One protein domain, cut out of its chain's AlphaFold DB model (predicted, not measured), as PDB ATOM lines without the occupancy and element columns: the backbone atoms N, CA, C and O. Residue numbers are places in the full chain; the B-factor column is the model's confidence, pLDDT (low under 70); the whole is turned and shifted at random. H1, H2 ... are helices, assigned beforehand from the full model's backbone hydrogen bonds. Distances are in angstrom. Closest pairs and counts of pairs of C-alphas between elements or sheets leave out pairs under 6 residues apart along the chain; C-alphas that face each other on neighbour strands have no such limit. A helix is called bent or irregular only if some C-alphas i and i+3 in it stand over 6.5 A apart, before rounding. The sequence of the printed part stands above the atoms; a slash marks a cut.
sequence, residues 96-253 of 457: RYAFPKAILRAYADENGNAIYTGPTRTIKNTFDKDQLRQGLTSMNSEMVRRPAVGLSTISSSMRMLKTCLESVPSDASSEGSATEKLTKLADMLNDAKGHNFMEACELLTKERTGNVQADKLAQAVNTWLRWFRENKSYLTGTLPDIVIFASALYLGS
ATOM      1  N   ARG A  96     211.480 228.647 241.925       87.50
ATOM      2  CA  ARG A  96     212.326 228.532 240.719       87.50
ATOM      3  C   ARG A  96     213.630 227.751 240.931       87.50
ATOM      4  O   ARG A  96     214.190 227.249 239.969       87.50
ATOM      5  N   TYR A  97     214.105 227.657 242.174       89.44
ATOM      6  CA  TYR A  97     215.300 226.899 242.551       89.44
ATOM      7  C   TYR A  97     214.965 225.527 243.150       89.44
ATOM      8  O   TYR A  97     215.874 224.753 243.416       89.44
ATOM      9  N   ALA A  98     213.687 225.194 243.370       91.81
ATOM     10  CA  ALA A  98     213.311 223.856 243.820       91.81
ATOM     11  C   ALA A  98     213.658 222.822 242.743       91.81
ATOM     12  O   ALA A  98     213.291 223.004 241.586       91.81
ATOM     13  N   PHE A  99     214.331 221.731 243.120       91.75
ATOM     14  CA  PHE A  99     214.860 220.723 242.194       91.75
ATOM     15  C   PHE A  99     213.864 220.273 241.091       91.75
ATOM     16  O   PHE A  99     214.244 220.336 239.922       91.75
ATOM     17  N   PRO A 100     212.576 219.962 241.378       89.69
ATOM     18  CA  PRO A 100     211.599 219.579 240.344       89.69
ATOM     19  C   PRO A 100     211.224 220.684 239.339       89.69
ATOM     20  O   PRO A 100     210.558 220.407 238.345       89.69
ATOM     21  N   LYS A 101     211.596 221.943 239.601       89.38
ATOM     22  CA  LYS A 101     211.444 223.076 238.675       89.38
ATOM     23  C   LYS A 101     212.772 223.506 238.057       89.38
ATOM     24  O   LYS A 101     212.776 223.877 236.894       89.38
ATOM     25  N   ALA A 102     213.883 223.401 238.786       87.69
ATOM     26  CA  ALA A 102     215.217 223.721 238.278       87.69
ATOM     27  C   ALA A 102     215.708 222.741 237.190       87.69
ATOM     28  O   ALA A 102     216.505 223.125 236.342       87.69
ATOM     29  N   ILE A 103     215.232 221.488 237.203       90.81
ATOM     30  CA  ILE A 103     215.589 220.468 236.201       90.81
ATOM     31  C   ILE A 103     214.688 220.487 234.948       90.81
ATOM     32  O   ILE A 103     215.003 219.849 233.945       90.81
ATOM     33  N   LEU A 104     213.565 221.210 234.991       91.94
ATOM     34  CA  LEU A 104     212.600 221.308 233.895       91.94
ATOM     35  C   LEU A 104     212.990 222.455 232.952       91.94
ATOM     36  O   LEU A 104     213.265 223.567 233.407       91.94
ATOM     37  N   ARG A 105     212.979 222.211 231.638       91.19
ATOM     38  CA  ARG A 105     213.232 223.253 230.634       91.19
ATOM     39  C   ARG A 105     212.041 224.200 230.490       91.19
ATOM     40  O   ARG A 105     210.890 223.807 230.659       91.19
ATOM     41  N   ALA A 106     212.323 225.446 230.106       90.69
ATOM     42  CA  ALA A 106     211.292 226.411 229.712       90.69
ATOM     43  C   ALA A 106     210.598 226.030 228.387       90.69
ATOM     44  O   ALA A 106     209.424 226.332 228.204       90.69
ATOM     45  N   TYR A 107     211.322 225.344 227.498       92.31
ATOM     46  CA  TYR A 107     210.864 224.811 226.213       92.31
ATOM     47  C   TYR A 107     211.555 223.466 225.969       92.31
ATOM     48  O   TYR A 107     212.656 223.248 226.477       92.31
ATOM     49  N   ALA A 108     210.929 222.569 225.206       92.44
ATOM     50  CA  ALA A 108     211.578 221.325 224.805       92.44
ATOM     51  C   ALA A 108     212.847 221.616 223.980       92.44
ATOM     52  O   ALA A 108     212.911 222.633 223.283       92.44
ATOM     53  N   ASP A 109     213.855 220.746 224.070       89.56
ATOM     54  CA  ASP A 109     214.987 220.799 223.141       89.56
ATOM     55  C   ASP A 109     214.610 220.268 221.745       89.56
ATOM     56  O   ASP A 109     213.472 219.863 221.495       89.56
ATOM     57  N   GLU A 110     215.561 220.290 220.812       85.50
ATOM     58  CA  GLU A 110     215.339 219.911 219.409       85.50
ATOM     59  C   GLU A 110     214.992 218.420 219.229       85.50
ATOM     60  O   GLU A 110     214.412 218.045 218.214       85.50
ATOM     61  N   ASN A 111     215.254 217.593 220.250       86.56
ATOM     62  CA  ASN A 111     214.868 216.182 220.318       86.56
ATOM     63  C   ASN A 111     213.535 215.966 221.071       86.56
ATOM     64  O   ASN A 111     213.123 214.828 221.285       86.56
ATOM     65  N   GLY A 112     212.859 217.041 221.493       86.44
ATOM     66  CA  GLY A 112     211.588 216.999 222.221       86.44
ATOM     67  C   GLY A 112     211.713 216.869 223.746       86.44
ATOM     68  O   GLY A 112     210.695 216.736 224.428       86.44
ATOM     69  N   ASN A 113     212.919 216.932 224.321       90.62
ATOM     70  CA  ASN A 113     213.106 216.649 225.746       90.62
ATOM     71  C   ASN A 113     212.738 217.852 226.622       90.62
ATOM     72  O   ASN A 113     213.309 218.935 226.490       90.62
ATOM     73  N   ALA A 114     211.859 217.642 227.602       93.62
ATOM     74  CA  ALA A 114     211.450 218.664 228.570       93.62
ATOM     75  C   ALA A 114     212.416 218.843 229.764       93.62
ATOM     76  O   ALA A 114     212.177 219.686 230.627       93.62
ATOM     77  N   ILE A 115     213.502 218.065 229.845       93.00
ATOM     78  CA  ILE A 115     214.405 217.992 231.010       93.00
ATOM     79  C   ILE A 115     215.809 218.480 230.638       93.00
ATOM     80  O   ILE A 115     216.325 218.143 229.569       93.00
ATOM     81  N   TYR A 116     216.433 219.272 231.514       88.50
ATOM     82  CA  TYR A 116     217.831 219.677 231.377       88.50
ATOM     83  C   TYR A 116     218.762 218.500 231.672       88.50
ATOM     84  O   TYR A 116     218.935 218.095 232.821       88.50
ATOM     85  N   THR A 117     219.400 217.992 230.625       84.75
ATOM     86  CA  THR A 117     220.567 217.115 230.718       84.75
ATOM     87  C   THR A 117     221.849 217.950 230.662       84.75
ATOM     88  O   THR A 117     221.890 219.004 230.027       84.75
ATOM     89  N   GLY A 118     222.910 217.491 231.330       77.06
ATOM     90  CA  GLY A 118     224.263 218.002 231.070       77.06
ATOM     91  C   GLY A 118     224.776 217.512 229.706       77.06
ATOM     92  O   GLY A 118     224.283 216.487 229.233       77.06
ATOM     93  N   PRO A 119     225.773 218.173 229.088       74.81
ATOM     94  CA  PRO A 119     226.220 217.854 227.723       74.81
ATOM     95  C   PRO A 119     226.704 216.403 227.553       74.81
ATOM     96  O   PRO A 119     226.565 215.825 226.484       74.81
ATOM     97  N   THR A 120     227.208 215.784 228.621       75.69
ATOM     98  CA  THR A 120     227.693 214.393 228.659       75.69
ATOM     99  C   THR A 120     226.666 213.382 229.191       75.69
ATOM    100  O   THR A 120     227.032 212.261 229.546       75.69
ATOM    101  N   ARG A 121     225.383 213.756 229.332       79.94
ATOM    102  CA  ARG A 121     224.382 212.976 230.086       79.94
ATOM    103  C   ARG A 121     223.147 212.639 229.258       79.94
ATOM    104  O   ARG A 121     222.517 213.517 228.676       79.94
ATOM    105  N   THR A 122     222.714 211.381 229.324       84.75
ATOM    106  CA  THR A 122     221.364 211.003 228.882       84.75
ATOM    107  C   THR A 122     220.313 211.458 229.905       84.75
ATOM    108  O   THR A 122     220.614 211.742 231.071       84.75
ATOM    109  N   ILE A 123     219.045 211.481 229.487       84.88
ATOM    110  CA  ILE A 123     217.912 211.809 230.363       84.88
ATOM    111  C   ILE A 123     217.758 210.754 231.467       84.88
ATOM    112  O   ILE A 123     217.537 211.110 232.620       84.88
ATOM    113  N   LYS A 124     217.946 209.467 231.143       80.94
ATOM    114  CA  LYS A 124     217.878 208.372 232.124       80.94
ATOM    115  C   LYS A 124     218.978 208.515 233.176       80.94
ATOM    116  O   LYS A 124     218.671 208.591 234.362       80.94
ATOM    117  N   ASN A 125     220.225 208.702 232.736       85.38
ATOM    118  CA  ASN A 125     221.374 208.858 233.631       85.38
ATOM    119  C   ASN A 125     221.268 210.116 234.519       85.38
ATOM    120  O   ASN A 125     221.872 210.198 235.585       85.38
ATOM    121  N   THR A 126     220.479 211.116 234.114       86.12
ATOM    122  CA  THR A 126     220.236 212.327 234.919       86.12
ATOM    123  C   THR A 126     219.437 212.030 236.202       86.12
ATOM    124  O   THR A 126     219.591 212.748 237.190       86.12
ATOM    125  N   PHE A 127     218.666 210.936 236.235       89.62
ATOM    126  CA  PHE A 127     217.977 210.437 237.433       89.62
ATOM    127  C   PHE A 127     218.707 209.282 238.132       89.62
ATOM    128  O   PHE A 127     218.172 208.720 239.090       89.62
ATOM    129  N   ASP A 128     219.934 208.945 237.714       88.69
ATOM    130  CA  ASP A 128     220.739 207.949 238.417       88.69
ATOM    131  C   ASP A 128     220.901 208.344 239.886       88.69
ATOM    132  O   ASP A 128     221.174 209.497 240.228       88.69
ATOM    133  N   LYS A 129     220.794 207.347 240.766       87.44
ATOM    134  CA  LYS A 129     220.894 207.489 242.226       87.44
ATOM    135  C   LYS A 129     222.037 208.408 242.667       87.44
ATOM    136  O   LYS A 129     221.854 209.222 243.570       87.44
ATOM    137  N   ASP A 130     223.213 208.268 242.060       88.19
ATOM    138  CA  ASP A 130     224.403 209.022 242.450       88.19
ATOM    139  C   ASP A 130     224.469 210.419 241.799       88.19
ATOM    140  O   ASP A 130     225.007 211.339 242.413       88.19
ATOM    141  N   GLN A 131     223.789 210.640 240.665       87.31
ATOM    142  CA  GLN A 131     223.557 211.981 240.110       87.31
ATOM    143  C   GLN A 131     222.517 212.763 240.920       87.31
ATOM    144  O   GLN A 131     222.737 213.933 241.223       87.31
ATOM    145  N   LEU A 132     221.439 212.115 241.375       88.88
ATOM    146  CA  LEU A 132     220.475 212.720 242.300       88.88
ATOM    147  C   LEU A 132     221.120 213.076 243.648       88.88
ATOM    148  O   LEU A 132     220.837 214.136 244.201       88.88
ATOM    149  N   ARG A 133     222.030 212.238 244.164       89.44
ATOM    150  CA  ARG A 133     222.810 212.526 245.384       89.44
ATOM    151  C   ARG A 133     223.727 213.743 245.243       89.44
ATOM    152  O   ARG A 133     223.866 214.484 246.207       89.44
ATOM    153  N   GLN A 134     224.351 213.937 244.081       88.19
ATOM    154  CA  GLN A 134     225.203 215.102 243.805       88.19
ATOM    155  C   GLN A 134     224.371 216.363 243.513       88.19
ATOM    156  O   GLN A 134     224.726 217.458 243.945       88.19
ATOM    157  N   GLY A 135     223.252 216.210 242.800       86.94
ATOM    158  CA  GLY A 135     222.380 217.310 242.395       86.94
ATOM    159  C   GLY A 135     221.505 217.872 243.517       86.94
ATOM    160  O   GLY A 135     221.197 219.062 243.490       86.94
ATOM    161  N   LEU A 136     221.099 217.067 244.505       91.50
ATOM    162  CA  LEU A 136     220.271 217.517 245.631       91.50
ATOM    163  C   LEU A 136     221.120 218.196 246.713       91.50
ATOM    164  O   LEU A 136     221.860 217.553 247.453       91.50
ATOM    165  N   THR A 137     220.951 219.508 246.857       92.38
ATOM    166  CA  THR A 137     221.719 220.360 247.777       92.38
ATOM    167  C   THR A 137     220.800 221.196 248.668       92.38
ATOM    168  O   THR A 137     219.600 221.329 248.420       92.38
ATOM    169  N   SER A 138     221.365 221.848 249.687       91.94
ATOM    170  CA  SER A 138     220.656 222.854 250.491       91.94
ATOM    171  C   SER A 138     220.167 224.063 249.674       91.94
ATOM    172  O   SER A 138     219.288 224.787 250.139       91.94
ATOM    173  N   MET A 139     220.685 224.266 248.456       89.38
ATOM    174  CA  MET A 139     220.284 225.346 247.548       89.38
ATOM    175  C   MET A 139     219.069 224.999 246.676       89.38
ATOM    176  O   MET A 139     218.438 225.918 246.159       89.38
ATOM    177  N   ASN A 140     218.713 223.713 246.518       92.62
ATOM    178  CA  ASN A 140     217.593 223.281 245.665       92.62
ATOM    179  C   ASN A 140     216.639 222.237 246.284       92.62
ATOM    180  O   ASN A 140     215.620 221.901 245.674       92.62
ATOM    181  N   SER A 141     216.904 221.760 247.504       94.06
ATOM    182  CA  SER A 141     216.067 220.781 248.201       94.06
ATOM    183  C   SER A 141     215.735 221.217 249.628       94.06
ATOM    184  O   SER A 141     216.605 221.275 250.497       94.06
ATOM    185  N   GLU A 142     214.447 221.443 249.913       93.38
ATOM    186  CA  GLU A 142     213.960 221.665 251.287       93.38
ATOM    187  C   GLU A 142     214.191 220.434 252.188       93.38
ATOM    188  O   GLU A 142     214.270 220.587 253.402       93.38
ATOM    189  N   MET A 143     214.361 219.224 251.632       93.62
ATOM    190  CA  MET A 143     214.719 218.034 252.423       93.62
ATOM    191  C   MET A 143     216.163 218.100 252.936       93.62
ATOM    192  O   MET A 143     216.419 217.709 254.069       93.62
ATOM    193  N   VAL A 144     217.090 218.652 252.146       93.69
ATOM    194  CA  VAL A 144     218.481 218.874 252.579       93.69
ATOM    195  C   VAL A 144     218.586 220.129 253.451       93.69
ATOM    196  O   VAL A 144     219.283 220.129 254.460       93.69
ATOM    197  N   ARG A 145     217.879 221.207 253.086       91.81
ATOM    198  CA  ARG A 145     217.974 222.511 253.761       91.81
ATOM    199  C   ARG A 145     217.231 222.565 255.100       91.81
ATOM    200  O   ARG A 145     217.682 223.234 256.026       91.81
ATOM    201  N   ARG A 146     216.043 221.955 255.177       91.56
ATOM    202  CA  ARG A 146     215.080 222.101 256.282       91.56
ATOM    203  C   ARG A 146     214.239 220.816 256.423       91.56
ATOM    204  O   ARG A 146     213.049 220.859 256.111       91.56
ATOM    205  N   PRO A 147     214.791 219.684 256.904       92.38
ATOM    206  CA  PRO A 147     214.181 218.354 256.761       92.38
ATOM    207  C   PRO A 147     212.682 218.242 257.088       92.38
ATOM    208  O   PRO A 147     211.937 217.681 256.294       92.38
ATOM    209  N   ALA A 148     212.188 218.849 258.175       90.69
ATOM    210  CA  ALA A 148     210.753 218.848 258.508       90.69
ATOM    211  C   ALA A 148     209.868 219.587 257.473       90.69
ATOM    212  O   ALA A 148     208.717 219.222 257.242       90.69
ATOM    213  N   VAL A 149     210.403 220.622 256.815       90.75
ATOM    214  CA  VAL A 149     209.751 221.315 255.693       90.75
ATOM    215  C   VAL A 149     209.808 220.470 254.428       90.75
ATOM    216  O   VAL A 149     208.796 220.365 253.737       90.75
ATOM    217  N   GLY A 150     210.957 219.856 254.135       93.06
ATOM    218  CA  GLY A 150     211.103 218.938 253.008       93.06
ATOM    219  C   GLY A 150     210.159 217.745 253.101       93.06
ATOM    220  O   GLY A 150     209.456 217.460 252.137       93.06
ATOM    221  N   LEU A 151     210.072 217.119 254.276       94.25
ATOM    222  CA  LEU A 151     209.179 215.998 254.562       94.25
ATOM    223  C   LEU A 151     207.716 216.378 254.320       94.25
ATOM    224  O   LEU A 151     207.078 215.766 253.471       94.25
ATOM    225  N   SER A 152     207.223 217.458 254.941       93.56
ATOM    226  CA  SER A 152     205.868 217.963 254.670       93.56
ATOM    227  C   SER A 152     205.639 218.290 253.193       93.56
ATOM    228  O   SER A 152     204.530 218.095 252.708       93.56
ATOM    229  N   THR A 153     206.645 218.812 252.484       92.12
ATOM    230  CA  THR A 153     206.505 219.175 251.065       92.12
ATOM    231  C   THR A 153     206.376 217.922 250.201       92.12
ATOM    232  O   THR A 153     205.470 217.853 249.375       92.12
ATOM    233  N   ILE A 154     207.220 216.907 250.425       94.50
ATOM    234  CA  ILE A 154     207.137 215.630 249.706       94.50
ATOM    235  C   ILE A 154     205.841 214.897 250.069       94.50
ATOM    236  O   ILE A 154     205.174 214.407 249.168       94.50
ATOM    237  N   SER A 155     205.419 214.880 251.336       95.88
ATOM    238  CA  SER A 155     204.132 214.299 251.738       95.88
ATOM    239  C   SER A 155     202.939 214.978 251.052       95.88
ATOM    240  O   SER A 155     202.075 214.277 250.529       95.88
ATOM    241  N   SER A 156     202.912 216.314 250.945       94.19
ATOM    242  CA  SER A 156     201.910 217.021 250.127       94.19
ATOM    243  C   SER A 156     201.978 216.625 248.644       94.19
ATOM    244  O   SER A 156     200.940 216.405 248.023       94.19
ATOM    245  N   SER A 157     203.180 216.493 248.070       94.62
ATOM    246  CA  SER A 157     203.354 216.067 246.673       94.62
ATOM    247  C   SER A 157     202.943 214.611 246.423       94.62
ATOM    248  O   SER A 157     202.358 214.337 245.382       94.62
ATOM    249  N   MET A 158     203.181 213.693 247.364       95.00
ATOM    250  CA  MET A 158     202.735 212.295 247.268       95.00
ATOM    251  C   MET A 158     201.209 212.185 247.357       95.00
ATOM    252  O   MET A 158     200.614 211.411 246.614       95.00
ATOM    253  N   ARG A 159     200.556 213.009 248.193       94.25
ATOM    254  CA  ARG A 159     199.085 213.129 248.222       94.25
ATOM    255  C   ARG A 159     198.524 213.593 246.878       94.25
ATOM    256  O   ARG A 159     197.635 212.942 246.343       94.25
ATOM    257  N   MET A 160     199.099 214.648 246.301       93.31
ATOM    258  CA  MET A 160     198.738 215.122 244.960       93.31
ATOM    259  C   MET A 160     198.984 214.056 243.875       93.31
ATOM    260  O   MET A 160     198.180 213.924 242.957       93.31
ATOM    261  N   LEU A 161     200.068 213.278 243.989       93.12
ATOM    262  CA  LEU A 161     200.369 212.176 243.072       93.12
ATOM    263  C   LEU A 161     199.318 211.061 243.156       93.12
ATOM    264  O   LEU A 161     198.850 210.632 242.107       93.12
ATOM    265  N   LYS A 162     198.891 210.638 244.358       93.31
ATOM    266  CA  LYS A 162     197.810 209.647 244.492       93.31
ATOM    267  C   LYS A 162     196.521 210.132 243.817       93.31
ATOM    268  O   LYS A 162     195.985 209.408 242.990       93.31
ATOM    269  N   THR A 163     196.087 211.368 244.061       91.56
ATOM    270  CA  THR A 163     194.876 211.915 243.415       91.56
ATOM    271  C   THR A 163     195.001 212.059 241.893       91.56
ATOM    272  O   THR A 163     194.019 211.922 241.172       91.56
ATOM    273  N   CYS A 164     196.214 212.263 241.371       88.81
ATOM    274  CA  CYS A 164     196.462 212.194 239.930       88.81
ATOM    275  C   CYS A 164     196.371 210.757 239.382       88.81
ATOM    276  O   CYS A 164     195.914 210.559 238.258       88.81
ATOM    277  N   LEU A 165     196.808 209.763 240.160       88.81
ATOM    278  CA  LEU A 165     196.776 208.341 239.801       88.81
ATOM    279  C   LEU A 165     195.366 207.738 239.896       88.81
ATOM    280  O   LEU A 165     195.013 206.907 239.069       88.81
ATOM    281  N   GLU A 166     194.527 208.228 240.812       86.38
ATOM    282  CA  GLU A 166     193.084 207.924 240.899       86.38
ATOM    283  C   GLU A 166     192.302 208.322 239.626       86.38
ATOM    284  O   GLU A 166     191.164 207.900 239.445       86.38
ATOM    285  N   SER A 167     192.908 209.114 238.728       83.06
ATOM    286  CA  SER A 167     192.345 209.511 237.425       83.06
ATOM    287  C   SER A 167     192.938 208.751 236.222       83.06
ATOM    288  O   SER A 167     192.621 209.083 235.079       83.06
ATOM    289  N   VAL A 168     193.826 207.770 236.438       78.50
ATOM    290  CA  VAL A 168     194.427 206.962 235.360       78.50
ATOM    291  C   VAL A 168     193.507 205.776 235.029       78.50
ATOM    292  O   VAL A 168     193.168 205.024 235.939       78.50
ATOM    293  N   PRO A 169     193.112 205.562 233.757       73.44
ATOM    294  CA  PRO A 169     192.302 204.402 233.379       73.44
ATOM    295  C   PRO A 169     193.034 203.077 233.636       73.44
ATOM    296  O   PRO A 169     194.147 202.875 233.148       73.44
ATOM    297  N   SER A 170     192.382 202.158 234.351       68.06
ATOM    298  CA  SER A 170     192.931 200.840 234.698       68.06
ATOM    299  C   SER A 170     193.249 199.968 233.477       68.06
ATOM    300  O   SER A 170     194.191 199.180 233.509       68.06
ATOM    301  N   ASP A 171     192.505 200.141 232.382       65.00
ATOM    302  CA  ASP A 171     192.494 199.247 231.214       65.00
ATOM    303  C   ASP A 171     193.665 199.470 230.229       65.00
ATOM    304  O   ASP A 171     193.602 199.084 229.060       65.00
ATOM    305  N   ALA A 172     194.746 200.121 230.672       58.97
ATOM    306  CA  ALA A 172     195.883 200.529 229.843       58.97
ATOM    307  C   ALA A 172     196.829 199.360 229.475       58.97
ATOM    308  O   ALA A 172     198.017 199.369 229.805       58.97
ATOM    309  N   SER A 173     196.293 198.362 228.765       52.72
ATOM    310  CA  SER A 173     196.929 197.087 228.393       52.72
ATOM    311  C   SER A 173     198.054 197.233 227.349       52.72
ATOM    312  O   SER A 173     197.945 196.809 226.199       52.72
ATOM    313  N   SER A 174     199.151 197.883 227.742       60.19
ATOM    314  CA  SER A 174     200.385 197.987 226.955       60.19
ATOM    315  C   SER A 174     201.605 197.780 227.855       60.19
ATOM    316  O   SER A 174     201.979 198.655 228.639       60.19
ATOM    317  N   GLU A 175     202.216 196.600 227.754       57.69
ATOM    318  CA  GLU A 175     203.391 196.229 228.549       57.69
ATOM    319  C   GLU A 175     204.595 197.148 228.265       57.69
ATOM    320  O   GLU A 175     204.818 197.611 227.145       57.69
ATOM    321  N   GLY A 176     205.371 197.446 229.307       61.66
ATOM    322  CA  GLY A 176     206.532 198.340 229.280       61.66
ATOM    323  C   GLY A 176     206.198 199.839 229.276       61.66
ATOM    324  O   GLY A 176     207.107 200.663 229.456       61.66
ATOM    325  N   SER A 177     204.925 200.206 229.097       76.38
ATOM    326  CA  SER A 177     204.477 201.594 228.930       76.38
ATOM    327  C   SER A 177     204.640 202.456 230.192       76.38
ATOM    328  O   SER A 177     204.706 201.975 231.326       76.38
ATOM    329  N   ALA A 178     204.664 203.781 230.002       77.69
ATOM    330  CA  ALA A 178     204.573 204.728 231.116       77.69
ATOM    331  C   ALA A 178     203.228 204.608 231.857       77.69
ATOM    332  O   ALA A 178     203.180 204.807 233.067       77.69
ATOM    333  N   THR A 179     202.156 204.230 231.157       79.94
ATOM    334  CA  THR A 179     200.828 203.964 231.725       79.94
ATOM    335  C   THR A 179     200.815 202.748 232.649       79.94
ATOM    336  O   THR A 179     200.383 202.889 233.784       79.94
ATOM    337  N   GLU A 180     201.381 201.604 232.254       84.38
ATOM    338  CA  GLU A 180     201.498 200.418 233.124       84.38
ATOM    339  C   GLU A 180     202.284 200.736 234.413       84.38
ATOM    340  O   GLU A 180     201.922 200.319 235.515       84.38
ATOM    341  N   LYS A 181     203.345 201.543 234.281       88.00
ATOM    342  CA  LYS A 181     204.152 202.060 235.397       88.00
ATOM    343  C   LYS A 181     203.377 203.011 236.316       88.00
ATOM    344  O   LYS A 181     203.627 203.012 237.519       88.00
ATOM    345  N   LEU A 182     202.444 203.796 235.778       88.81
ATOM    346  CA  LEU A 182     201.531 204.625 236.571       88.81
ATOM    347  C   LEU A 182     200.492 203.757 237.293       88.81
ATOM    348  O   LEU A 182     200.344 203.917 238.501       88.81
ATOM    349  N   THR A 183     199.847 202.803 236.612       88.19
ATOM    350  CA  THR A 183     198.859 201.886 237.214       88.19
ATOM    351  C   THR A 183     199.469 201.098 238.373       88.19
ATOM    352  O   THR A 183     198.989 201.199 239.497       88.19
ATOM    353  N   LYS A 184     200.622 200.447 238.164       89.94
ATOM    354  CA  LYS A 184     201.326 199.713 239.233       89.94
ATOM    355  C   LYS A 184     201.754 200.608 240.407       89.94
ATOM    356  O   LYS A 184     201.784 200.150 241.547       89.94
ATOM    357  N   LEU A 185     202.055 201.889 240.170       92.56
ATOM    358  CA  LEU A 185     202.307 202.851 241.251       92.56
ATOM    359  C   LEU A 185     201.015 203.276 241.974       92.56
ATOM    360  O   LEU A 185     201.064 203.541 243.175       92.56
ATOM    361  N   ALA A 186     199.874 203.324 241.280       92.00
ATOM    362  CA  ALA A 186     198.561 203.538 241.884       92.00
ATOM    363  C   ALA A 186     198.191 202.366 242.807       92.00
ATOM    364  O   ALA A 186     197.831 202.592 243.962       92.00
ATOM    365  N   ASP A 187     198.383 201.128 242.341       91.69
ATOM    366  CA  ASP A 187     198.160 199.902 243.117       91.69
ATOM    367  C   ASP A 187     198.975 199.916 244.423       91.69
ATOM    368  O   ASP A 187     198.421 199.752 245.507       91.69
ATOM    369  N   MET A 188     200.269 200.253 244.355       94.19
ATOM    370  CA  MET A 188     201.166 200.383 245.523       94.19
ATOM    371  C   MET A 188     200.831 201.547 246.482       94.19
ATOM    372  O   MET A 188     201.427 201.674 247.560       94.19
ATOM    373  N   LEU A 189     199.910 202.432 246.093       94.44
ATOM    374  CA  LEU A 189     199.355 203.511 246.921       94.44
ATOM    375  C   LEU A 189     197.906 203.221 247.366       94.44
ATOM    376  O   LEU A 189     197.370 203.959 248.199       94.44
ATOM    377  N   ASN A 190     197.304 202.146 246.849       92.75
ATOM    378  CA  ASN A 190     195.983 201.607 247.187       92.75
ATOM    379  C   ASN A 190     196.056 200.273 247.959       92.75
ATOM    380  O   ASN A 190     195.060 199.853 248.542       92.75
ATOM    381  N   ASP A 191     197.223 199.626 248.036       94.50
ATOM    382  CA  ASP A 191     197.449 198.505 248.950       94.50
ATOM    383  C   ASP A 191     197.466 198.961 250.427       94.50
ATOM    384  O   ASP A 191     197.592 200.149 250.747       94.50
ATOM    385  N   ALA A 192     197.353 198.016 251.365       95.81
ATOM    386  CA  ALA A 192     197.285 198.321 252.796       95.81
ATOM    387  C   ALA A 192     198.522 199.072 253.341       95.81
ATOM    388  O   ALA A 192     198.391 199.898 254.247       95.81
ATOM    389  N   LYS A 193     199.727 198.842 252.801       95.94
ATOM    390  CA  LYS A 193     200.936 199.620 253.133       95.94
ATOM    391  C   LYS A 193     200.887 201.007 252.495       95.94
ATOM    392  O   LYS A 193     201.311 201.970 253.133       95.94
ATOM    393  N   GLY A 194     200.355 201.107 251.276       96.12
ATOM    394  CA  GLY A 194     200.031 202.359 250.596       96.12
ATOM    395  C   GLY A 194     199.123 203.245 251.448       96.12
ATOM    396  O   GLY A 194     199.502 204.366 251.775       96.12
ATOM    397  N   HIS A 195     197.986 202.727 251.922       96.69
ATOM    398  CA  HIS A 195     197.077 203.462 252.813       96.69
ATOM    399  C   HIS A 195     197.771 203.962 254.093       96.69
ATOM    400  O   HIS A 195     197.754 205.165 254.360       96.69
ATOM    401  N   ASN A 196     198.487 203.087 254.813       97.31
ATOM    402  CA  ASN A 196     199.288 203.473 255.986       97.31
ATOM    403  C   ASN A 196     200.327 204.576 255.667       97.31
ATOM    404  O   ASN A 196     200.560 205.488 256.466       97.31
ATOM    405  N   PHE A 197     200.959 204.522 254.491       98.12
ATOM    406  CA  PHE A 197     201.894 205.547 254.017       98.12
ATOM    407  C   PHE A 197     201.205 206.885 253.697       98.12
ATOM    408  O   PHE A 197     201.775 207.947 253.969       98.12
ATOM    409  N   MET A 198     199.980 206.859 253.171       97.19
ATOM    410  CA  MET A 198     199.208 208.067 252.872       97.19
ATOM    411  C   MET A 198     198.663 208.742 254.138       97.19
ATOM    412  O   MET A 198     198.708 209.969 254.222       97.19
ATOM    413  N   GLU A 199     198.253 207.973 255.152       95.31
ATOM    414  CA  GLU A 199     197.923 208.487 256.494       95.31
ATOM    415  C   GLU A 199     199.147 209.102 257.188       95.31
ATOM    416  O   GLU A 199     199.080 210.198 257.753       95.31
ATOM    417  N   ALA A 200     200.310 208.452 257.083       96.19
ATOM    418  CA  ALA A 200     201.564 209.034 257.550       96.19
ATOM    419  C   ALA A 200     201.886 210.345 256.806       96.19
ATOM    420  O   ALA A 200     202.278 211.329 257.432       96.19
ATOM    421  N   CYS A 201     201.669 210.405 255.487       96.00
ATOM    422  CA  CYS A 201     201.818 211.643 254.722       96.00
ATOM    423  C   CYS A 201     200.829 212.734 255.163       96.00
ATOM    424  O   CYS A 201     201.239 213.885 255.277       96.00
ATOM    425  N   GLU A 202     199.565 212.401 255.438       93.44
ATOM    426  CA  GLU A 202     198.558 213.316 255.997       93.44
ATOM    427  C   GLU A 202     199.064 213.966 257.294       93.44
ATOM    428  O   GLU A 202     199.170 215.196 257.353       93.44
ATOM    429  N   LEU A 203     199.468 213.161 258.285       92.94
ATOM    430  CA  LEU A 203     199.952 213.658 259.580       92.94
ATOM    431  C   LEU A 203     201.208 214.542 259.448       92.94
ATOM    432  O   LEU A 203     201.400 215.496 260.205       92.94
ATOM    433  N   LEU A 204     202.061 214.250 258.464       92.88
ATOM    434  CA  LEU A 204     203.290 215.000 258.199       92.88
ATOM    435  C   LEU A 204     203.068 216.300 257.398       92.88
ATOM    436  O   LEU A 204     204.025 217.054 257.211       92.88
ATOM    437  N   THR A 205     201.844 216.613 256.945       90.56
ATOM    438  CA  THR A 205     201.557 217.894 256.267       90.56
ATOM    439  C   THR A 205     201.325 219.058 257.239       90.56
ATOM    440  O   THR A 205     200.416 219.041 258.063       90.56
ATOM    441  N   LYS A 206     202.125 220.124 257.078       66.69
ATOM    442  CA  LYS A 206     202.169 221.345 257.914       66.69
ATOM    443  C   LYS A 206     200.837 222.017 258.259       66.69
ATOM    444  O   LYS A 206     200.790 222.763 259.230       66.69
ATOM    445  N   GLU A 207     199.823 221.874 257.416       62.75
ATOM    446  CA  GLU A 207     198.624 222.722 257.440       62.75
ATOM    447  C   GLU A 207     197.441 222.079 258.182       62.75
ATOM    448  O   GLU A 207     196.411 222.727 258.349       62.75
ATOM    449  N   ARG A 208     197.579 220.829 258.657       58.38
ATOM    450  CA  ARG A 208     196.501 220.094 259.352       58.38
ATOM    451  C   ARG A 208     196.789 219.733 260.813       58.38
ATOM    452  O   ARG A 208     195.855 219.425 261.545       58.38
ATOM    453  N   THR A 209     198.042 219.773 261.266       57.62
ATOM    454  CA  THR A 209     198.457 219.136 262.530       57.62
ATOM    455  C   THR A 209     198.813 220.110 263.659       57.62
ATOM    456  O   THR A 209     199.977 220.350 263.977       57.62
ATOM    457  N   GLY A 210     197.783 220.623 264.341       65.88
ATOM    458  CA  GLY A 210     197.943 221.257 265.656       65.88
ATOM    459  C   GLY A 210     198.297 220.232 266.746       65.88
ATOM    460  O   GLY A 210     197.712 219.156 266.773       65.88
ATOM    461  N   ASN A 211     199.254 220.568 267.625       70.19
ATOM    462  CA  ASN A 211     199.700 219.806 268.813       70.19
ATOM    463  C   ASN A 211     199.607 218.265 268.720       70.19
ATOM    464  O   ASN A 211     199.064 217.600 269.604       70.19
ATOM    465  N   VAL A 212     200.181 217.677 267.669       81.69
ATOM    466  CA  VAL A 212     200.302 216.217 267.558       81.69
ATOM    467  C   VAL A 212     201.367 215.699 268.528       81.69
ATOM    468  O   VAL A 212     202.467 216.245 268.619       81.69
ATOM    469  N   GLN A 213     201.034 214.621 269.240       87.88
ATOM    470  CA  GLN A 213     201.934 213.916 270.159       87.88
ATOM    471  C   GLN A 213     203.210 213.450 269.438       87.88
ATOM    472  O   GLN A 213     203.141 212.916 268.327       87.88
ATOM    473  N   ALA A 214     204.368 213.611 270.086       90.06
ATOM    474  CA  ALA A 214     205.673 213.297 269.498       90.06
ATOM    475  C   ALA A 214     205.764 211.845 268.994       90.06
ATOM    476  O   ALA A 214     206.292 211.609 267.908       90.06
ATOM    477  N   ASP A 215     205.168 210.895 269.717       93.38
ATOM    478  CA  ASP A 215     205.176 209.471 269.362       93.38
ATOM    479  C   ASP A 215     204.419 209.190 268.058       93.38
ATOM    480  O   ASP A 215     204.876 208.402 267.233       93.38
ATOM    481  N   LYS A 216     203.304 209.894 267.812       92.38
ATOM    482  CA  LYS A 216     202.535 209.777 266.560       92.38
ATOM    483  C   LYS A 216     203.314 210.340 265.372       92.38
ATOM    484  O   LYS A 216     203.312 209.743 264.297       92.38
ATOM    485  N   LEU A 217     204.042 211.444 265.568       91.69
ATOM    486  CA  LEU A 217     204.962 211.967 264.552       91.69
ATOM    487  C   LEU A 217     206.121 210.993 264.295       91.69
ATOM    488  O   LEU A 217     206.447 210.733 263.139       91.69
ATOM    489  N   ALA A 218     206.706 210.399 265.340       95.25
ATOM    490  CA  ALA A 218     207.762 209.398 265.204       95.25
ATOM    491  C   ALA A 218     207.274 208.129 264.478       95.25
ATOM    492  O   ALA A 218     207.986 207.595 263.624       95.25
ATOM    493  N   GLN A 219     206.052 207.667 264.754       96.62
ATOM    494  CA  GLN A 219     205.408 206.571 264.023       96.62
ATOM    495  C   GLN A 219     205.209 206.928 262.544       96.62
ATOM    496  O   GLN A 219     205.657 206.172 261.683       96.62
ATOM    497  N   ALA A 220     204.649 208.101 262.228       95.94
ATOM    498  CA  ALA A 220     204.456 208.539 260.842       95.94
ATOM    499  C   ALA A 220     205.782 208.682 260.069       95.94
ATOM    500  O   ALA A 220     205.882 208.213 258.935       95.94
ATOM    501  N   VAL A 221     206.833 209.246 260.683       96.88
ATOM    502  CA  VAL A 221     208.186 209.297 260.089       96.88
ATOM    503  C   VAL A 221     208.718 207.888 259.805       96.88
ATOM    504  O   VAL A 221     209.280 207.649 258.735       96.88
ATOM    505  N   ASN A 222     208.521 206.938 260.724       97.94
ATOM    506  CA  ASN A 222     208.949 205.552 260.531       97.94
ATOM    507  C   ASN A 222     208.171 204.848 259.409       97.94
ATOM    508  O   ASN A 222     208.799 204.185 258.584       97.94
ATOM    509  N   THR A 223     206.849 205.016 259.323       98.25
ATOM    510  CA  THR A 223     206.025 204.471 258.228       98.25
ATOM    511  C   THR A 223     206.426 205.071 256.878       98.25
ATOM    512  O   THR A 223     206.628 204.333 255.912       98.25
ATOM    513  N   TRP A 224     206.649 206.389 256.824       97.88
ATOM    514  CA  TRP A 224     207.125 207.095 255.632       97.88
ATOM    515  C   TRP A 224     208.483 206.562 255.150       97.88
ATOM    516  O   TRP A 224     208.632 206.179 253.988       97.88
ATOM    517  N   LEU A 225     209.464 206.456 256.055       97.69
ATOM    518  CA  LEU A 225     210.788 205.902 255.746       97.69
ATOM    519  C   LEU A 225     210.734 204.419 255.358       97.69
ATOM    520  O   LEU A 225     211.540 203.980 254.538       97.69
ATOM    521  N   ARG A 226     209.819 203.643 255.948       98.00
ATOM    522  CA  ARG A 226     209.658 202.210 255.676       98.00
ATOM    523  C   ARG A 226     209.141 201.967 254.260       98.00
ATOM    524  O   ARG A 226     209.777 201.209 253.534       98.00
ATOM    525  N   TRP A 227     208.077 202.656 253.838       97.81
ATOM    526  CA  TRP A 227     207.493 202.494 252.497       97.81
ATOM    527  C   TRP A 227     208.528 202.747 251.388       97.81
ATOM    528  O   TRP A 227     208.729 201.895 250.524       97.81
ATOM    529  N   PHE A 228     209.296 203.843 251.470       95.94
ATOM    530  CA  PHE A 228     210.376 204.134 250.509       95.94
ATOM    531  C   PHE A 228     211.551 203.138 250.549       95.94
ATOM    532  O   PHE A 228     212.281 203.023 249.562       95.94
ATOM    533  N   ARG A 229     211.775 202.433 251.667       96.69
ATOM    534  CA  ARG A 229     212.834 201.413 251.798       96.69
ATOM    535  C   ARG A 229     212.401 200.061 251.242       96.69
ATOM    536  O   ARG A 229     213.181 199.455 250.513       96.69
ATOM    537  N   GLU A 230     211.188 199.617 251.558       96.88
ATOM    538  CA  GLU A 230     210.620 198.360 251.052       96.88
ATOM    539  C   GLU A 230     210.411 198.434 249.533       96.88
ATOM    540  O   GLU A 230     210.912 197.592 248.791       96.88
ATOM    541  N   ASN A 231     209.795 199.516 249.049       96.19
ATOM    542  CA  ASN A 231     209.475 199.699 247.630       96.19
ATOM    543  C   ASN A 231     210.645 200.240 246.788       96.19
ATOM    544  O   ASN A 231     210.492 200.495 245.591       96.19
ATOM    545  N   LYS A 232     211.832 200.403 247.395       94.81
ATOM    546  CA  LYS A 232     213.016 201.052 246.807       94.81
ATOM    547  C   LYS A 232     213.312 200.590 245.381       94.81
ATOM    548  O   LYS A 232     213.506 201.440 244.523       94.81
ATOM    549  N   SER A 233     213.384 199.274 245.145       93.12
ATOM    550  CA  SER A 233     213.829 198.711 243.858       93.12
ATOM    551  C   SER A 233     212.944 199.189 242.704       93.12
ATOM    552  O   SER A 233     213.427 199.836 241.772       93.12
ATOM    553  N   TYR A 234     211.631 198.978 242.844       92.44
ATOM    554  CA  TYR A 234     210.626 199.427 241.887       92.44
ATOM    555  C   TYR A 234     210.655 200.949 241.711       92.44
ATOM    556  O   TYR A 234     210.760 201.437 240.588       92.44
ATOM    557  N   LEU A 235     210.652 201.711 242.810       93.31
ATOM    558  CA  LEU A 235     210.656 203.175 242.749       93.31
ATOM    559  C   LEU A 235     211.905 203.729 242.040       93.31
ATOM    560  O   LEU A 235     211.788 204.691 241.284       93.31
ATOM    561  N   THR A 236     213.084 203.117 242.218       90.88
ATOM    562  CA  THR A 236     214.307 203.548 241.515       90.88
ATOM    563  C   THR A 236     214.309 203.247 240.016       90.88
ATOM    564  O   THR A 236     214.958 203.983 239.281       90.88
ATOM    565  N   GLY A 237     213.593 202.217 239.553       88.81
ATOM    566  CA  GLY A 237     213.439 201.935 238.120       88.81
ATOM    567  C   GLY A 237     212.305 202.730 237.462       88.81
ATOM    568  O   GLY A 237     212.448 203.204 236.340       88.81
ATOM    569  N   THR A 238     211.188 202.902 238.171       90.31
ATOM    570  CA  THR A 238     209.927 203.407 237.606       90.31
ATOM    571  C   THR A 238     209.777 204.929 237.697       90.31
ATOM    572  O   THR A 238     209.307 205.552 236.744       90.31
ATOM    573  N   LEU A 239     210.195 205.565 238.802       91.94
ATOM    574  CA  LEU A 239     210.028 207.018 238.961       91.94
ATOM    575  C   LEU A 239     210.767 207.860 237.898       91.94
ATOM    576  O   LEU A 239     210.186 208.863 237.487       91.94
ATOM    577  N   PRO A 240     211.972 207.498 237.403       91.44
ATOM    578  CA  PRO A 240     212.615 208.222 236.304       91.44
ATOM    579  C   PRO A 240     211.749 208.297 235.040       91.44
ATOM    580  O   PRO A 240     211.508 209.389 234.533       91.44
ATOM    581  N   ASP A 241     211.219 207.163 234.569       89.81
ATOM    582  CA  ASP A 241     210.383 207.114 233.362       89.81
ATOM    583  C   ASP A 241     209.063 207.892 233.556       89.81
ATOM    584  O   ASP A 241     208.629 208.605 232.650       89.81
ATOM    585  N   ILE A 242     208.460 207.830 234.753       90.50
ATOM    586  CA  ILE A 242     207.271 208.626 235.108       90.50
ATOM    587  C   ILE A 242     207.579 210.130 235.100       90.50
ATOM    588  O   ILE A 242     206.786 210.907 234.574       90.50
ATOM    589  N   VAL A 243     208.724 210.562 235.641       92.12
ATOM    590  CA  VAL A 243     209.135 211.979 235.625       92.12
ATOM    591  C   VAL A 243     209.413 212.456 234.199       92.12
ATOM    592  O   VAL A 243     209.007 213.564 233.847       92.12
ATOM    593  N   ILE A 244     210.037 211.626 233.359       91.19
ATOM    594  CA  ILE A 244     210.251 211.924 231.936       91.19
ATOM    595  C   ILE A 244     208.902 212.118 231.232       91.19
ATOM    596  O   ILE A 244     208.662 213.192 230.674       91.19
ATOM    597  N   PHE A 245     207.989 211.149 231.342       90.31
ATOM    598  CA  PHE A 245     206.648 211.224 230.753       90.31
ATOM    599  C   PHE A 245     205.854 212.446 231.249       90.31
ATOM    600  O   PHE A 245     205.359 213.237 230.444       90.31
ATOM    601  N   ALA A 246     205.795 212.663 232.566       91.62
ATOM    602  CA  ALA A 246     205.075 213.786 233.165       91.62
ATOM    603  C   ALA A 246     205.679 215.153 232.798       91.62
ATOM    604  O   ALA A 246     204.940 216.128 232.660       91.62
ATOM    605  N   SER A 247     207.001 215.244 232.606       93.38
ATOM    606  CA  SER A 247     207.659 216.482 232.164       93.38
ATOM    607  C   SER A 247     207.292 216.849 230.724       93.38
ATOM    608  O   SER A 247     206.972 218.009 230.456       93.38
ATOM    609  N   ALA A 248     207.267 215.860 229.822       93.00
ATOM    610  CA  ALA A 248     206.862 216.034 228.432       93.00
ATOM    611  C   ALA A 248     205.370 216.378 228.329       93.00
ATOM    612  O   ALA A 248     205.011 217.330 227.636       93.00
ATOM    613  N   LEU A 249     204.516 215.675 229.084       92.81
ATOM    614  CA  LEU A 249     203.081 215.952 229.161       92.81
ATOM    615  C   LEU A 249     202.812 217.372 229.678       92.81
ATOM    616  O   LEU A 249     202.118 218.136 229.018       92.81
ATOM    617  N   TYR A 250     203.406 217.766 230.811       94.44
ATOM    618  CA  TYR A 250     203.232 219.113 231.367       94.44
ATOM    619  C   TYR A 250     203.664 220.203 230.381       94.44
ATOM    620  O   TYR A 250     202.914 221.151 230.141       94.44
ATOM    621  N   LEU A 251     204.859 220.079 229.796       95.00
ATOM    622  CA  LEU A 251     205.396 221.108 228.908       95.00
ATOM    623  C   LEU A 251     204.621 221.176 227.581       95.00
ATOM    624  O   LEU A 251     204.275 222.270 227.133       95.00
ATOM    625  N   GLY A 252     204.273 220.021 227.008       94.94
ATOM    626  CA  GLY A 252     203.440 219.913 225.811       94.94
ATOM    627  C   GLY A 252     202.037 220.486 226.015       94.94
ATOM    628  O   GLY A 252     201.602 221.321 225.225       94.94
ATOM    629  N   SER A 253     201.349 220.124 227.105       96.25
ATOM    630  CA  SER A 253     200.025 220.672 227.432       96.25
ATOM    631  C   SER A 253     200.058 222.181 227.674       96.25
ATOM    632  O   SER A 253     199.174 222.884 227.189       96.25
TER     633      SER A 253
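AT A GLANCE: This is residues 96 to 253 of the 457 residues of the protein "Hypothetical protein" of Symbiodinium pilosum (UniProt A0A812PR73). Five longer helices cross one another at steep angles without forming a side-by-side bundle: H7 packs on both H5 and H8 toward one end of the domain, and H6, making a corner with H7, crosses the kinked H9. The short helices H1, H2 and H3 and the loop of residues 103 to 122 lie toward the other end of the longest axis. The printed part has 158 residues with nine named helices, H1 to H9 along the chain, and no named strand; the class is all helix. It is compact, with a radius of gyration of the C-alphas of 16.7 A, and spans 53 by 41 by 28 A.

HOW THE PARTS SIT: Begin at the longest helix, H9, residues 232 to 253, which has a kink of 35 degrees near residue 239 and is only just irregular, C-alphas 237 and 240 being 6.6 A apart. Its residues 238 to 245 touch H6, residues 178 to 190, at a steep tilt of 59 degrees, opposite ways; Ala 178 and Ile 242 have the closest C-alphas, 6.2 A. H9 only just touches H2, residues 123 to 126, with 3 pairs of C-alphas within 8 A, the closest being Lys 124 and Pro 240 at 6.7 A. H3, residues 129 to 135, is close to H2 but not clearly touching, its Leu 132 having its C-alpha 7.4 A from that of Thr 126. H1, residues 99 to 102, touches no helix. Look next at H7, residues 192 to 203, which touches H6 only at the corner, Met 188 and Gly 194 having the closest C-alphas, 5.6 A, about perpendicular at 78 degrees. H7 and H8, residues 214 to 230, form a helical hairpin at a steep tilt of 44 degrees; the closest C-alphas, of Ala 200 and Ala 220, are 4.4 A apart. Residues 198 to 202 of H7 touch residues 152 to 159 of H5, residues 147 to 165, at a steep tilt of 51 degrees, opposite ways, closest at the C-alphas of Ser 155 and Cys 201, 4.6 A. H4, residues 142 to 145, touches H5, closest at the C-alphas of Met 143 and Gly 150, 3.8 A. H5 and H9 are apart. In H3, H5, H6, H7 and H8 every O i to N i+4 pair is within hydrogen-bond range, in H9 16 of 18; H1, H2 and H4 are too short for one, and their single O i to N i+3 pair is within range in H1 and H2 but not in H4.

IN THESE COORDINATES: Find C-alpha 147 at (214.181, 218.354, 256.761); from there H5 runs 26.3 A to C-alpha 165. H6 is 18.5 A long, H7 17.0 A and H8 24.2 A. From C-alpha 232 at (213.016, 201.052, 246.807) H9 runs 30.5 A to C-alpha 253 at (200.025, 220.672, 227.432).

THE WHOLE: The C-alphas farthest apart, of Glu 110 and Gln 213, are 52.8 A apart. The printed part has no cut; the links H1 to H2 and H5 to H6 are long. The model's confidence is under 70 at residues 170 to 176 and 206 to 210.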